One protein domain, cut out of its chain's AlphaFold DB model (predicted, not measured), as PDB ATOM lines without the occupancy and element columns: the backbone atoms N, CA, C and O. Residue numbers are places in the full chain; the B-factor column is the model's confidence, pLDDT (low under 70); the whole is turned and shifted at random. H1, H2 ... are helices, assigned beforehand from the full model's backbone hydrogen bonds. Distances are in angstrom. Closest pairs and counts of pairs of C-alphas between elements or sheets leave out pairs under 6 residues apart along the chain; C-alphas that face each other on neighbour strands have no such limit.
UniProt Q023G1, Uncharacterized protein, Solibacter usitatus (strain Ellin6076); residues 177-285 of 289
ATOM      1  N   TYR A 177      10.157  21.472 -12.974       93.38
ATOM      2  CA  TYR A 177       9.271  20.436 -13.533       93.38
ATOM      3  C   TYR A 177       8.766  19.439 -12.488       93.38
ATOM      4  O   TYR A 177       7.614  19.015 -12.558       93.38
ATOM      5  N   GLY A 178       9.591  19.072 -11.503       92.31
ATOM      6  CA  GLY A 178       9.176  18.162 -10.432       92.31
ATOM      7  C   GLY A 178       8.068  18.760  -9.562       92.31
ATOM      8  O   GLY A 178       7.028  18.131  -9.365       92.31
ATOM      9  N   ARG A 179       8.269  20.000  -9.102       93.06
ATOM     10  CA  ARG A 179       7.307  20.743  -8.278       93.06
ATOM     11  C   ARG A 179       6.002  20.978  -9.035       93.06
ATOM     12  O   ARG A 179       4.935  20.632  -8.530       93.06
ATOM     13  N   LEU A 180       6.095  21.485 -10.265       93.12
ATOM     14  CA  LEU A 180       4.937  21.716 -11.127       93.12
ATOM     15  C   LEU A 180       4.175  20.413 -11.381       93.12
ATOM     16  O   LEU A 180       2.960  20.375 -11.228       93.12
ATOM     17  N   THR A 181       4.870  19.312 -11.679       94.19
ATOM     18  CA  THR A 181       4.237  17.995 -11.849       94.19
ATOM     19  C   THR A 181       3.399  17.609 -10.632       94.19
ATOM     20  O   THR A 181       2.252  17.200 -10.796       94.19
ATOM     21  N   THR A 182       3.922  17.766  -9.413       92.44
ATOM     22  CA  THR A 182       3.158  17.479  -8.189       92.44
ATOM     23  C   THR A 182       1.926  18.376  -8.053       92.44
ATOM     24  O   THR A 182       0.844  17.877  -7.748       92.44
ATOM     25  N   GLU A 183       2.055  19.678  -8.315       92.00
ATOM     26  CA  GLU A 183       0.935  20.628  -8.275       92.00
ATOM     27  C   GLU A 183      -0.164  20.268  -9.297       92.00
ATOM     28  O   GLU A 183      -1.347  20.240  -8.946       92.00
ATOM     29  N   TYR A 184       0.215  19.900 -10.526       90.81
ATOM     30  CA  TYR A 184      -0.713  19.460 -11.576       90.81
ATOM     31  C   TYR A 184      -1.375  18.117 -11.265       90.81
ATOM     32  O   TYR A 184      -2.578  17.958 -11.452       90.81
ATOM     33  N   VAL A 185      -0.628  17.135 -10.760       90.44
ATOM     34  CA  VAL A 185      -1.213  15.852 -10.340       90.44
ATOM     35  C   VAL A 185      -2.253  16.082  -9.244       90.44
ATOM     36  O   VAL A 185      -3.350  15.527  -9.312       90.44
ATOM     37  N   ASN A 186      -1.942  16.946  -8.274       89.12
ATOM     38  CA  ASN A 186      -2.853  17.272  -7.183       89.12
ATOM     39  C   ASN A 186      -4.125  17.970  -7.685       89.12
ATOM     40  O   ASN A 186      -5.215  17.595  -7.251       89.12
ATOM     41  N   SER A 187      -4.018  18.914  -8.626       86.94
ATOM     42  CA  SER A 187      -5.189  19.604  -9.193       86.94
ATOM     43  C   SER A 187      -6.101  18.666  -9.994       86.94
ATOM     44  O   SER A 187      -7.323  18.818  -9.967       86.94
ATOM     45  N   LEU A 188      -5.531  17.639 -10.633       83.44
ATOM     46  CA  LEU A 188      -6.268  16.631 -11.400       83.44
ATOM     47  C   LEU A 188      -6.854  15.502 -10.539       83.44
ATOM     48  O   LEU A 188      -7.635  14.701 -11.055       83.44
ATOM     49  N   THR A 189      -6.540  15.437  -9.238       83.81
ATOM     50  CA  THR A 189      -7.030  14.377  -8.333       83.81
ATOM     51  C   THR A 189      -8.550  14.230  -8.386       83.81
ATOM     52  O   THR A 189      -9.062  13.115  -8.396       83.81
ATOM     53  N   HIS A 190      -9.283  15.341  -8.502       80.75
ATOM     54  CA  HIS A 190     -10.749  15.348  -8.538       80.75
ATOM     55  C   HIS A 190     -11.363  14.714  -9.799       80.75
ATOM     56  O   HIS A 190     -12.560  14.435  -9.810       80.75
ATOM     57  N   LEU A 191     -10.573  14.454 -10.848       77.25
ATOM     58  CA  LEU A 191     -11.034  13.752 -12.053       77.25
ATOM     59  C   LEU A 191     -11.116  12.227 -11.861       77.25
ATOM     60  O   LEU A 191     -11.667  11.521 -12.713       77.25
ATOM     61  N   PHE A 192     -10.567  11.708 -10.759       79.75
ATOM     62  CA  PHE A 192     -10.454  10.282 -10.481       79.75
ATOM     63  C   PHE A 192     -11.031   9.943  -9.102       79.75
ATOM     64  O   PHE A 192     -10.785  10.632  -8.118       79.75
ATOM     65  N   ASP A 193     -11.746   8.824  -8.994       79.88
ATOM     66  CA  ASP A 193     -12.105   8.268  -7.685       79.88
ATOM     67  C   ASP A 193     -10.825   7.854  -6.936       79.88
ATOM     68  O   ASP A 193      -9.875   7.356  -7.552       79.88
ATOM     69  N   ALA A 194     -10.820   7.995  -5.605       74.62
ATOM     70  CA  ALA A 194      -9.631   7.831  -4.760       74.62
ATOM     71  C   ALA A 194      -8.864   6.515  -4.996       74.62
ATOM     72  O   ALA A 194      -7.637   6.509  -5.097       74.62
ATOM     73  N   GLU A 195      -9.582   5.400  -5.144       75.25
ATOM     74  CA  GLU A 195      -8.985   4.078  -5.364       75.25
ATOM     75  C   GLU A 195      -8.250   3.983  -6.713       75.25
ATOM     76  O   GLU A 195      -7.162   3.415  -6.811       75.25
ATOM     77  N   ARG A 196      -8.826   4.575  -7.769       71.62
ATOM     78  CA  ARG A 196      -8.203   4.607  -9.100       71.62
ATOM     79  C   ARG A 196      -7.038   5.586  -9.132       71.62
ATOM     80  O   ARG A 196      -6.001   5.261  -9.700       71.62
ATOM     81  N   PHE A 197      -7.181   6.733  -8.470       76.12
ATOM     82  CA  PHE A 197      -6.113   7.717  -8.362       76.12
ATOM     83  C   PHE A 197      -4.863   7.133  -7.701       76.12
ATOM     84  O   PHE A 197      -3.775   7.281  -8.243       76.12
ATOM     85  N   HIS A 198      -5.000   6.399  -6.592       74.31
ATOM     86  CA  HIS A 198      -3.844   5.821  -5.896       74.31
ATOM     87  C   HIS A 198      -3.048   4.840  -6.773       74.31
ATOM     88  O   HIS A 198      -1.824   4.794  -6.698       74.31
ATOM     89  N   ARG A 199      -3.732   4.098  -7.653       73.31
ATOM     90  CA  ARG A 199      -3.088   3.183  -8.610       73.31
ATOM     91  C   ARG A 199      -2.401   3.900  -9.774       73.31
ATOM     92  O   ARG A 199      -1.490   3.341 -10.374       73.31
ATOM     93  N   MET A 200      -2.852   5.104 -10.123       82.62
ATOM     94  CA  MET A 200      -2.480   5.779 -11.372       82.62
ATOM     95  C   MET A 200      -1.670   7.059 -11.165       82.62
ATOM     96  O   MET A 200      -1.105   7.566 -12.129       82.62
ATOM     97  N   SER A 201      -1.589   7.573  -9.938       86.25
ATOM     98  CA  SER A 201      -0.916   8.829  -9.593       86.25
ATOM     99  C   SER A 201       0.545   8.842 -10.028       86.25
ATOM    100  O   SER A 201       1.008   9.839 -10.575       86.25
ATOM    101  N   HIS A 202       1.247   7.716  -9.869       89.81
ATOM    102  CA  HIS A 202       2.627   7.567 -10.321       89.81
ATOM    103  C   HIS A 202       2.748   7.742 -11.840       89.81
ATOM    104  O   HIS A 202       3.525   8.567 -12.313       89.81
ATOM    105  N   VAL A 203       1.932   7.019 -12.612       91.00
ATOM    106  CA  VAL A 203       1.945   7.090 -14.083       91.00
ATOM    107  C   VAL A 203       1.501   8.467 -14.569       91.00
ATOM    108  O   VAL A 203       2.110   9.015 -15.485       91.00
ATOM    109  N   LEU A 204       0.468   9.048 -13.952       91.31
ATOM    110  CA  LEU A 204       0.018  10.405 -14.250       91.31
ATOM    111  C   LEU A 204       1.148  11.409 -13.998       91.31
ATOM    112  O   LEU A 204       1.419  12.224 -14.871       91.31
ATOM    113  N   GLY A 205       1.864  11.303 -12.876       94.12
ATOM    114  CA  GLY A 205       3.028  12.138 -12.584       94.12
ATOM    115  C   GLY A 205       4.127  12.008 -13.637       94.12
ATOM    116  O   GLY A 205       4.576  13.014 -14.181       94.12
ATOM    117  N   MET A 206       4.502  10.781 -14.008       95.75
ATOM    118  CA  MET A 206       5.504  10.550 -15.059       95.75
ATOM    119  C   MET A 206       5.068  11.109 -16.417       95.75
ATOM    120  O   MET A 206       5.889  11.634 -17.171       95.75
ATOM    121  N   SER A 207       3.770  11.036 -16.714       94.75
ATOM    122  CA  SER A 207       3.176  11.549 -17.951       94.75
ATOM    123  C   SER A 207       3.125  13.071 -17.986       94.75
ATOM    124  O   SER A 207       3.491  13.664 -18.993       94.75
ATOM    125  N   ILE A 208       2.743  13.717 -16.885       94.75
ATOM    126  CA  ILE A 208       2.751  15.177 -16.764       94.75
ATOM    127  C   ILE A 208       4.182  15.722 -16.850       94.75
ATOM    128  O   ILE A 208       4.427  16.664 -17.601       94.75
ATOM    129  N   TYR A 209       5.148  15.089 -16.177       96.38
ATOM    130  CA  TYR A 209       6.558  15.473 -16.298       96.38
ATOM    131  C   TYR A 209       7.051  15.339 -17.746       96.38
ATOM    132  O   TYR A 209       7.760  16.207 -18.254       96.38
ATOM    133  N   ALA A 210       6.657  14.266 -18.441       96.62
ATOM    134  CA  ALA A 210       6.987  14.083 -19.849       96.62
ATOM    135  C   ALA A 210       6.452  15.219 -20.735       96.62
ATOM    136  O   ALA A 210       7.163  15.640 -21.645       96.62
ATOM    137  N   LEU A 211       5.254  15.752 -20.466       95.69
ATOM    138  CA  LEU A 211       4.728  16.899 -21.216       95.69
ATOM    139  C   LEU A 211       5.600  18.146 -21.049       95.69
ATOM    140  O   LEU A 211       5.899  18.789 -22.051       95.69
ATOM    141  N   PHE A 212       6.066  18.440 -19.829       95.50
ATOM    142  CA  PHE A 212       7.013  19.535 -19.584       95.50
ATOM    143  C   PHE A 212       8.314  19.349 -20.372       95.50
ATOM    144  O   PHE A 212       8.757  20.260 -21.065       95.50
ATOM    145  N   VAL A 213       8.898  18.145 -20.337       95.06
ATOM    146  CA  VAL A 213      10.137  17.833 -21.074       95.06
ATOM    147  C   VAL A 213       9.961  17.994 -22.582       95.06
ATOM    148  O   VAL A 213      10.854  18.494 -23.263       95.06
ATOM    149  N   LEU A 214       8.824  17.549 -23.118       94.56
ATOM    150  CA  LEU A 214       8.550  17.611 -24.550       94.56
ATOM    151  C   LEU A 214       8.051  18.990 -25.005       94.56
ATOM    152  O   LEU A 214       8.071  19.246 -26.209       94.56
ATOM    153  N   LYS A 215       7.622  19.843 -24.064       93.38
ATOM    154  CA  LYS A 215       6.867  21.087 -24.299       93.38
ATOM    155  C   LYS A 215       5.608  20.850 -25.137       93.38
ATOM    156  O   LYS A 215       5.245  21.641 -26.003       93.38
ATOM    157  N   GLU A 216       4.969  19.716 -24.883       94.25
ATOM    158  CA  GLU A 216       3.736  19.280 -25.539       94.25
ATOM    159  C   GLU A 216       2.534  19.626 -24.658       94.25
ATOM    160  O   GLU A 216       2.690  20.198 -23.587       94.25
ATOM    161  N   ASN A 217       1.322  19.286 -25.083       93.00
ATOM    162  CA  ASN A 217       0.104  19.644 -24.359       93.00
ATOM    163  C   ASN A 217      -0.709  18.418 -23.909       93.00
ATOM    164  O   ASN A 217      -0.315  17.271 -24.140       93.00
ATOM    165  N   LEU A 218      -1.849  18.638 -23.240       90.12
ATOM    166  CA  LEU A 218      -2.655  17.541 -22.680       90.12
ATOM    167  C   LEU A 218      -3.134  16.542 -23.746       90.12
ATOM    168  O   LEU A 218      -3.276  15.356 -23.442       90.12
ATOM    169  N   ALA A 219      -3.339  16.986 -24.991       90.56
ATOM    170  CA  ALA A 219      -3.773  16.122 -26.088       90.56
ATOM    171  C   ALA A 219      -2.689  15.128 -26.544       90.56
ATOM    172  O   ALA A 219      -2.999  14.154 -27.227       90.56
ATOM    173  N   THR A 220      -1.437  15.307 -26.114       92.81
ATOM    174  CA  THR A 220      -0.333  14.378 -26.399       92.81
ATOM    175  C   THR A 220      -0.347  13.149 -25.480       92.81
ATOM    176  O   THR A 220       0.217  12.111 -25.832       92.81
ATOM    177  N   LEU A 221      -1.038  13.198 -24.332       91.69
ATOM    178  CA  LEU A 221      -1.065  12.097 -23.357       91.69
ATOM    179  C   LEU A 221      -1.564  10.757 -23.928       91.69
ATOM    180  O   LEU A 221      -0.896   9.747 -23.687       91.69
ATOM    181  N   PRO A 222      -2.666  10.688 -24.705       90.31
ATOM    182  CA  PRO A 222      -3.106   9.432 -25.310       90.31
ATOM    183  C   PRO A 222      -2.043   8.810 -26.224       90.31
ATOM    184  O   PRO A 222      -1.806   7.605 -26.156       90.31
ATOM    185  N   ALA A 223      -1.361   9.624 -27.037       92.06
ATOM    186  CA  ALA A 223      -0.299   9.151 -27.924       92.06
ATOM    187  C   ALA A 223       0.945   8.702 -27.141       92.06
ATOM    188  O   ALA A 223       1.514   7.655 -27.450       92.06
ATOM    189  N   LEU A 224       1.335   9.449 -26.104       94.38
ATOM    190  CA  LEU A 224       2.463   9.129 -25.224       94.38
ATOM    191  C   LEU A 224       2.267   7.785 -24.500       94.38
ATOM    192  O   LEU A 224       3.203   6.989 -24.393       94.38
ATOM    193  N   LEU A 225       1.047   7.527 -24.022       92.31
ATOM    194  CA  LEU A 225       0.690   6.322 -23.269       92.31
ATOM    195  C   LEU A 225       0.395   5.108 -24.152       92.31
ATOM    196  O   LEU A 225       0.392   3.987 -23.646       92.31
ATOM    197  N   ALA A 226       0.153   5.295 -25.449       90.88
ATOM    198  CA  ALA A 226      -0.116   4.196 -26.365       90.88
ATOM    199  C   ALA A 226       1.174   3.454 -26.757       90.88
ATOM    200  O   ALA A 226       2.199   4.060 -27.090       90.88
ATOM    201  N   LYS A 227       1.123   2.116 -26.805       91.12
ATOM    202  CA  LYS A 227       2.220   1.263 -27.302       91.12
ATOM    203  C   LYS A 227       2.263   1.231 -28.839       91.12
ATOM    204  O   LYS A 227       2.153   0.181 -29.459       91.12
ATOM    205  N   THR A 228       2.390   2.406 -29.451       92.94
ATOM    206  CA  THR A 228       2.500   2.603 -30.905       92.94
ATOM    207  C   THR A 228       3.888   3.136 -31.276       92.94
ATOM    208  O   THR A 228       4.583   3.669 -30.406       92.94
ATOM    209  N   PRO A 229       4.303   3.063 -32.558       95.19
ATOM    210  CA  PRO A 229       5.561   3.666 -33.009       95.19
ATOM    211  C   PRO A 229       5.651   5.177 -32.739       95.19
ATOM    212  O   PRO A 229       6.713   5.682 -32.384       95.19
ATOM    213  N   ALA A 230       4.528   5.897 -32.853       93.75
ATOM    214  CA  ALA A 230       4.463   7.325 -32.537       93.75
ATOM    215  C   ALA A 230       4.695   7.583 -31.039       93.75
ATOM    216  O   ALA A 230       5.528   8.416 -30.681       93.75
ATOM    217  N   GLY A 231       4.028   6.819 -30.165       94.81
ATOM    218  CA  GLY A 231       4.247   6.892 -28.719       94.81
ATOM    219  C   GLY A 231       5.677   6.526 -28.320       94.81
ATOM    220  O   GLY A 231       6.265   7.167 -27.456       94.81
ATOM    221  N   GLU A 232       6.279   5.545 -28.995       95.75
ATOM    222  CA  GLU A 232       7.669   5.137 -28.762       95.75
ATOM    223  C   GLU A 232       8.665   6.257 -29.077       95.75
ATOM    224  O   GLU A 232       9.600   6.497 -28.312       95.75
ATOM    225  N   SER A 233       8.431   7.001 -30.161       96.88
ATOM    226  CA  SER A 233       9.224   8.187 -30.493       96.88
ATOM    227  C   SER A 233       9.138   9.261 -29.399       96.88
ATOM    228  O   SER A 233      10.163   9.807 -28.983       96.88
ATOM    229  N   LEU A 234       7.934   9.519 -28.870       97.06
ATOM    230  CA  LEU A 234       7.730  10.469 -27.769       97.06
ATOM    231  C   LEU A 234       8.465  10.026 -26.500       97.06
ATOM    232  O   LEU A 234       9.238  10.802 -25.943       97.06
ATOM    233  N   ARG A 235       8.297   8.770 -26.071       97.31
ATOM    234  CA  ARG A 235       8.968   8.236 -24.873       97.31
ATOM    235  C   ARG A 235      10.490   8.275 -24.992       97.31
ATOM    236  O   ARG A 235      11.162   8.645 -24.033       97.31
ATOM    237  N   ARG A 236      11.037   7.994 -26.180       97.25
ATOM    238  CA  ARG A 236      12.478   8.110 -26.454       97.25
ATOM    239  C   ARG A 236      12.981   9.551 -26.346       97.25
ATOM    240  O   ARG A 236      14.056   9.788 -25.797       97.25
ATOM    241  N   ARG A 237      12.218  10.529 -26.844       97.31
ATOM    242  CA  ARG A 237      12.540  11.956 -26.655       97.31
ATOM    243  C   ARG A 237      12.567  12.315 -25.166       97.31
ATOM    244  O   ARG A 237      13.499  12.984 -24.728       97.31
ATOM    245  N   VAL A 238      11.604  11.829 -24.377       97.06
ATOM    246  CA  VAL A 238      11.583  12.064 -22.921       97.06
ATOM    247  C   VAL A 238      12.803  11.445 -22.246       97.06
ATOM    248  O   VAL A 238      13.508  12.145 -21.525       97.06
ATOM    249  N   SER A 239      13.101  10.165 -22.491       96.25
ATOM    250  CA  SER A 239      14.200   9.461 -21.812       96.25
ATOM    251  C   SER A 239      15.593  10.002 -22.154       96.25
ATOM    252  O   SER A 239      16.526   9.842 -21.367       96.25
ATOM    253  N   THR A 240      15.738  10.671 -23.301       95.56
ATOM    254  CA  THR A 240      16.988  11.322 -23.728       95.56
ATOM    255  C   THR A 240      17.118  12.768 -23.253       95.56
ATOM    256  O   THR A 240      18.237  13.229 -23.040       95.56
ATOM    257  N   THR A 241      16.001  13.477 -23.060       94.12
ATOM    258  CA  THR A 241      15.991  14.920 -22.745       94.12
ATOM    259  C   THR A 241      15.768  15.209 -21.260       94.12
ATOM    260  O   THR A 241      16.241  16.222 -20.746       94.12
ATOM    261  N   ALA A 242      15.042  14.342 -20.548       93.50
ATOM    262  CA  ALA A 242      14.718  14.549 -19.141       93.50
ATOM    263  C   ALA A 242      15.993  14.599 -18.282       93.50
ATOM    264  O   ALA A 242      16.852  13.728 -18.380       93.50
ATOM    265  N   LYS A 243      16.094  15.599 -17.398       91.88
ATOM    266  CA  LYS A 243      17.200  15.709 -16.428       91.88
ATOM    267  C   LYS A 243      17.042  14.764 -15.234       91.88
ATOM    268  O   LYS A 243      18.025  14.414 -14.597       91.88
ATOM    269  N   ASN A 244      15.807  14.387 -14.905       94.12
ATOM    270  CA  ASN A 244      15.501  13.547 -13.754       94.12
ATOM    271  C   ASN A 244      15.679  12.054 -14.089       94.12
ATOM    272  O   ASN A 244      14.969  11.521 -14.944       94.12
ATOM    273  N   ASP A 245      16.578  11.374 -13.375       94.44
ATOM    274  CA  ASP A 245      16.900   9.958 -13.607       94.44
ATOM    275  C   ASP A 245      15.720   9.011 -13.366       94.44
ATOM    276  O   ASP A 245      15.570   8.025 -14.086       94.44
ATOM    277  N   THR A 246      14.841   9.314 -12.405       94.94
ATOM    278  CA  THR A 246      13.627   8.520 -12.154       94.94
ATOM    279  C   THR A 246      12.693   8.554 -13.358       94.94
ATOM    280  O   THR A 246      12.207   7.512 -13.790       94.94
ATOM    281  N   VAL A 247      12.493   9.733 -13.950       96.25
ATOM    282  CA  VAL A 247      11.667   9.892 -15.155       96.25
ATOM    283  C   VAL A 247      12.310   9.182 -16.342       96.25
ATOM    284  O   VAL A 247      11.624   8.473 -17.077       96.25
ATOM    285  N   ARG A 248      13.628   9.330 -16.527       96.62
ATOM    286  CA  ARG A 248      14.355   8.636 -17.600       96.62
ATOM    287  C   ARG A 248      14.174   7.127 -17.504       96.62
ATOM    288  O   ARG A 248      13.754   6.519 -18.485       96.62
ATOM    289  N   ARG A 249      14.444   6.563 -16.322       96.69
ATOM    290  CA  ARG A 249      14.330   5.129 -16.045       96.69
ATOM    291  C   ARG A 249      12.910   4.624 -16.255       96.69
ATOM    292  O   ARG A 249      12.725   3.592 -16.894       96.69
ATOM    293  N   PHE A 250      11.911   5.376 -15.792       96.50
ATOM    294  CA  PHE A 250      10.518   5.004 -15.997       96.50
ATOM    295  C   PHE A 250      10.197   4.821 -17.486       96.50
ATOM    296  O   PHE A 250       9.624   3.806 -17.877       96.50
ATOM    297  N   TRP A 251      10.595   5.777 -18.332       96.75
ATOM    298  CA  TRP A 251      10.291   5.729 -19.763       96.75
ATOM    299  C   TRP A 251      11.174   4.771 -20.568       96.75
ATOM    300  O   TRP A 251      10.726   4.320 -21.620       96.75
ATOM    301  N   SER A 252      12.394   4.465 -20.114       95.06
ATOM    302  CA  SER A 252      13.299   3.527 -20.797       95.06
ATOM    303  C   SER A 252      13.140   2.070 -20.361       95.06
ATOM    304  O   SER A 252      13.509   1.175 -21.115       95.06
ATOM    305  N   GLU A 253      12.644   1.818 -19.148       94.75
ATOM    306  CA  GLU A 253      12.598   0.480 -18.544       94.75
ATOM    307  C   GLU A 253      11.201   0.159 -17.999       94.75
ATOM    308  O   GLU A 253      10.515  -0.727 -18.518       94.75
ATOM    309  N   ASP A 254      10.753   0.876 -16.965       94.00
ATOM    310  CA  ASP A 254       9.586   0.472 -16.167       94.00
ATOM    311  C   ASP A 254       8.295   0.439 -16.996       94.00
ATOM    312  O   ASP A 254       7.517  -0.510 -16.894       94.00
ATOM    313  N   TYR A 255       8.090   1.426 -17.875       94.19
ATOM    314  CA  TYR A 255       6.909   1.547 -18.734       94.19
ATOM    315  C   TYR A 255       6.651   0.283 -19.573       94.19
ATOM    316  O   TYR A 255       5.499  -0.106 -19.781       94.19
ATOM    317  N   HIS A 256       7.706  -0.402 -20.029       92.31
ATOM    318  CA  HIS A 256       7.570  -1.592 -20.872       92.31
ATOM    319  C   HIS A 256       6.926  -2.776 -20.137       92.31
ATOM    320  O   HIS A 256       6.248  -3.580 -20.783       92.31
ATOM    321  N   HIS A 257       7.066  -2.835 -18.810       91.94
ATOM    322  CA  HIS A 257       6.516  -3.891 -17.957       91.94
ATOM    323  C   HIS A 257       5.002  -3.767 -17.730       91.94
ATOM    324  O   HIS A 257       4.360  -4.736 -17.329       91.94
ATOM    325  N   TYR A 258       4.406  -2.602 -18.000       89.94
ATOM    326  CA  TYR A 258       2.962  -2.417 -17.869       89.94
ATOM    327  C   TYR A 258       2.213  -3.101 -19.021       89.94
ATOM    328  O   TYR A 258       2.651  -3.005 -20.172       89.94
ATOM    329  N   PRO A 259       1.064  -3.757 -18.778       88.50
ATOM    330  CA  PRO A 259       0.235  -4.278 -19.859       88.50
ATOM    331  C   PRO A 259      -0.374  -3.126 -20.680       88.50
ATOM    332  O   PRO A 259      -0.460  -1.988 -20.221       88.50
ATOM    333  N   SER A 260      -0.753  -3.393 -21.933       81.31
ATOM    334  CA  SER A 260      -1.220  -2.353 -22.870       81.31
ATOM    335  C   SER A 260      -2.493  -1.633 -22.420       81.31
ATOM    336  O   SER A 260      -2.720  -0.491 -22.809       81.31
ATOM    337  N   ASP A 261      -3.320  -2.289 -21.613       82.12
ATOM    338  CA  ASP A 261      -4.581  -1.788 -21.069       82.12
ATOM    339  C   ASP A 261      -4.430  -1.099 -19.703       82.12
ATOM    340  O   ASP A 261      -5.377  -0.454 -19.245       82.12
ATOM    341  N   ALA A 262      -3.243  -1.139 -19.078       83.56
ATOM    342  CA  ALA A 262      -2.986  -0.523 -17.768       83.56
ATOM    343  C   ALA A 262      -3.359   0.965 -17.714       83.56
ATOM    344  O   ALA A 262      -3.739   1.490 -16.667       83.56
ATOM    345  N   PHE A 263      -3.244   1.648 -18.853       85.06
ATOM    346  CA  PHE A 263      -3.453   3.087 -18.970       85.06
ATOM    347  C   PHE A 263      -4.846   3.457 -19.489       85.06
ATOM    348  O   PHE A 263      -5.174   4.642 -19.508       85.06
ATOM    349  N   ALA A 264      -5.685   2.476 -19.846       83.12
ATOM    350  CA  ALA A 264      -7.021   2.715 -20.392       83.12
ATOM    351  C   ALA A 264      -7.896   3.620 -19.498       83.12
ATOM    352  O   ALA A 264      -8.545   4.526 -20.020       83.12
ATOM    353  N   PRO A 265      -7.898   3.482 -18.154       82.44
ATOM    354  CA  PRO A 265      -8.669   4.390 -17.307       82.44
ATOM    355  C   PRO A 265      -8.171   5.843 -17.371       82.44
ATOM    356  O   PRO A 265      -8.978   6.764 -17.237       82.44
ATOM    357  N   LEU A 266      -6.865   6.056 -17.584       83.19
ATOM    358  CA  LEU A 266      -6.262   7.388 -17.671       83.19
ATOM    359  C   LEU A 266      -6.644   8.035 -18.993       83.19
ATOM    360  O   LEU A 266      -7.190   9.137 -19.020       83.19
ATOM    361  N   THR A 267      -6.405   7.305 -20.083       83.12
ATOM    362  CA  THR A 267      -6.719   7.760 -21.434       83.12
ATOM    363  C   THR A 267      -8.208   8.025 -21.580       83.12
ATOM    364  O   THR A 267      -8.572   9.055 -22.119       83.12
ATOM    365  N   ASN A 268      -9.083   7.184 -21.023       84.19
ATOM    366  CA  ASN A 268     -10.530   7.384 -21.127       84.19
ATOM    367  C   ASN A 268     -11.006   8.660 -20.421       84.19
ATOM    368  O   ASN A 268     -11.870   9.359 -20.945       84.19
ATOM    369  N   ARG A 269     -10.446   8.995 -19.250       84.12
ATOM    370  CA  ARG A 269     -10.806  10.230 -18.531       84.12
ATOM    371  C   ARG A 269     -10.295  11.476 -19.243       84.12
ATOM    372  O   ARG A 269     -11.032  12.451 -19.348       84.12
ATOM    373  N   LEU A 270      -9.073  11.425 -19.767       79.94
ATOM    374  CA  LEU A 270      -8.492  12.530 -20.529       79.94
ATOM    375  C   LEU A 270      -9.203  12.727 -21.869       79.94
ATOM    376  O   LEU A 270      -9.528  13.853 -22.221       79.94
ATOM    377  N   SER A 271      -9.525  11.646 -22.578       81.81
ATOM    378  CA  SER A 271     -10.318  11.713 -23.806       81.81
ATOM    379  C   SER A 271     -11.713  12.275 -23.546       81.81
ATOM    380  O   SER A 271     -12.190  13.071 -24.342       81.81
ATOM    381  N   ALA A 272     -12.359  11.918 -22.430       83.75
ATOM    382  CA  ALA A 272     -13.647  12.501 -22.056       83.75
ATOM    383  C   ALA A 272     -13.546  14.009 -21.766       83.75
ATOM    384  O   ALA A 272     -14.435  14.759 -22.156       83.75
ATOM    385  N   LEU A 273     -12.460  14.454 -21.122       82.94
ATOM    386  CA  LEU A 273     -12.183  15.875 -20.890       82.94
ATOM    387  C   LEU A 273     -11.968  16.631 -22.213       82.94
ATOM    388  O   LEU A 273     -12.503  17.718 -22.396       82.94
ATOM    389  N   LEU A 274     -11.215  16.043 -23.143       84.25
ATOM    390  CA  LEU A 274     -10.887  16.640 -24.441       84.25
ATOM    391  C   LEU A 274     -11.983  16.463 -25.505       84.25
ATOM    392  O   LEU A 274     -11.826  16.969 -26.611       84.25
ATOM    393  N   LEU A 275     -13.074  15.750 -25.203       87.00
ATOM    394  CA  LEU A 275     -14.221  15.621 -26.109       87.00
ATOM    395  C   LEU A 275     -15.038  16.919 -26.179       87.00
ATOM    396  O   LEU A 275     -15.735  17.162 -27.159       87.00
ATOM    397  N   ASP A 276     -14.963  17.748 -25.137       87.00
ATOM    398  CA  ASP A 276     -15.529  19.090 -25.157       87.00
ATOM    399  C   ASP A 276     -14.676  20.013 -26.042       87.00
ATOM    400  O   ASP A 276     -13.503  20.263 -25.757       87.00
ATOM    401  N   ASP A 277     -15.281  20.554 -27.104       84.88
ATOM    402  CA  ASP A 277     -14.600  21.391 -28.100       84.88
ATOM    403  C   ASP A 277     -13.876  22.590 -27.477       84.88
ATOM    404  O   ASP A 277     -12.803  22.982 -27.945       84.88
ATOM    405  N   LYS A 278     -14.446  23.199 -26.428       85.50
ATOM    406  CA  LYS A 278     -13.832  24.359 -25.768       85.50
ATOM    407  C   LYS A 278     -12.585  23.950 -25.001       85.50
ATOM    408  O   LYS A 278     -11.536  24.580 -25.142       85.50
ATOM    409  N   THR A 279     -12.684  22.866 -24.242       85.56
ATOM    410  CA  THR A 279     -11.573  22.283 -23.491       85.56
ATOM    411  C   THR A 279     -10.461  21.844 -24.439       85.56
ATOM    412  O   THR A 279      -9.299  22.190 -24.224       85.56
ATOM    413  N   HIS A 280     -10.805  21.184 -25.548       87.38
ATOM    414  CA  HIS A 280      -9.837  20.821 -26.578       87.38
ATOM    415  C   HIS A 280      -9.137  22.056 -27.157       87.38
ATOM    416  O   HIS A 280      -7.912  22.129 -27.171       87.38
ATOM    417  N   ARG A 281      -9.892  23.066 -27.606       87.06
ATOM    418  CA  ARG A 281      -9.312  24.291 -28.186       87.06
ATOM    419  C   ARG A 281      -8.435  25.063 -27.205       87.06
ATOM    420  O   ARG A 281      -7.484  25.682 -27.662       87.06
ATOM    421  N   THR A 282      -8.734  24.999 -25.910       88.31
ATOM    422  CA  THR A 282      -7.947  25.630 -24.842       88.31
ATOM    423  C   THR A 282      -6.626  24.896 -24.613       88.31
ATOM    424  O   THR A 282      -5.561  25.503 -24.694       88.31
ATOM    425  N   PHE A 283      -6.681  23.586 -24.350       88.69
ATOM    426  CA  PHE A 283      -5.544  22.824 -23.818       88.69
ATOM    427  C   PHE A 283      -4.784  21.986 -24.854       88.69
ATOM    428  O   PHE A 283      -3.786  21.365 -24.495       88.69
ATOM    429  N   ALA A 284      -5.228  21.927 -26.113       88.75
ATOM    430  CA  ALA A 284      -4.537  21.204 -27.189       88.75
ATOM    431  C   ALA A 284      -3.611  22.101 -28.032       88.75
ATOM    432  O   ALA A 284      -3.105  21.674 -29.072       88.75
ATOM    433  N   GLN A 285      -3.394  23.349 -27.612       87.38
ATOM    434  CA  GLN A 285      -2.541  24.301 -28.322       87.38
ATOM    435  C   GLN A 285      -1.075  24.137 -27.906       87.38
ATOM    436  O   GLN A 285      -0.797  23.759 -26.767       87.38
TER     437      GLN A 285
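Overview. This is residues 177 to 285 of the 289 residues of an uncharacterized protein of Solibacter usitatus (strain Ellin6076) (UniProt Q023G1). A rounded cluster of mostly crossed helices is built round the kinked helix H2, with H1 folded back along it. The hairpin of H4 and H5 crosses the later part of H2, H3 pairs with H7, and short H8 makes a corner with H7. The printed part has 109 residues with eight named helices, H1 to H8 in order, and no named strand; its class is all helix. It is compact, with a radius of gyration of the C-alphas of 13.2 A and spans of 33 by 31 by 28 A.

Arrangement. H1, residues 177 to 191, and H2, residues 194 to 214, form a helical hairpin; their closest C-alphas, Thr 181 and Tyr 209, are 5.6 A apart. H2 has a kink of 57 degrees near residue 201. H2 touches H3, residues 218 to 225, with residues 207 to 211 alone, about perpendicular at 77 degrees; the closest C-alphas, Ser 207 and Leu 221, are 6.9 A apart. H4, residues 229 to 241, and H5, residues 245 to 252, form another helical hairpin, at a shallow tilt of 22 degrees; their closest C-alphas, Ser 239 and Arg 248, are 4.3 A apart. H2 touches H5 with residues 206 to 210 alone; the closest C-alphas, Met 206 and Val 247, are 6.2 A apart. H6, residues 254 to 257, meets H5 only through their link. H3 touches H7, residues 264 to 274, at a shallow tilt of 21 degrees, opposite ways; the closest C-alphas, Pro 222 and Thr 267, are 5.6 A apart. H7 and H8, residues 277 to 283, touch only at the corner, and only just, with 3 pairs of C-alphas within 8 A; the closest, Leu 274 and His 280, are 4.8 A apart. Every O i to N i+4 pair is within hydrogen-bond range in H4, H5, H7 and H8, against 9 of 11 in H1, 14 of 17 in H2 and 2 of 4 in H3; H6 is too short for such a pair.

Along the chain. H1 begins at C-alpha 177, (9.271, 20.436, -13.533), and H8 ends at C-alpha 283, (-5.544, 22.824, -23.818). From first to last C-alpha H1 is 21.4 A, H2 28.6 A and H4 18.5 A long.

Size, cuts and confidence. The C-alphas farthest apart, Asp 245 and Asp 277, are 36.5 A apart. The printed part has no cut and no long link, and no printed residue is under 70 in pLDDT.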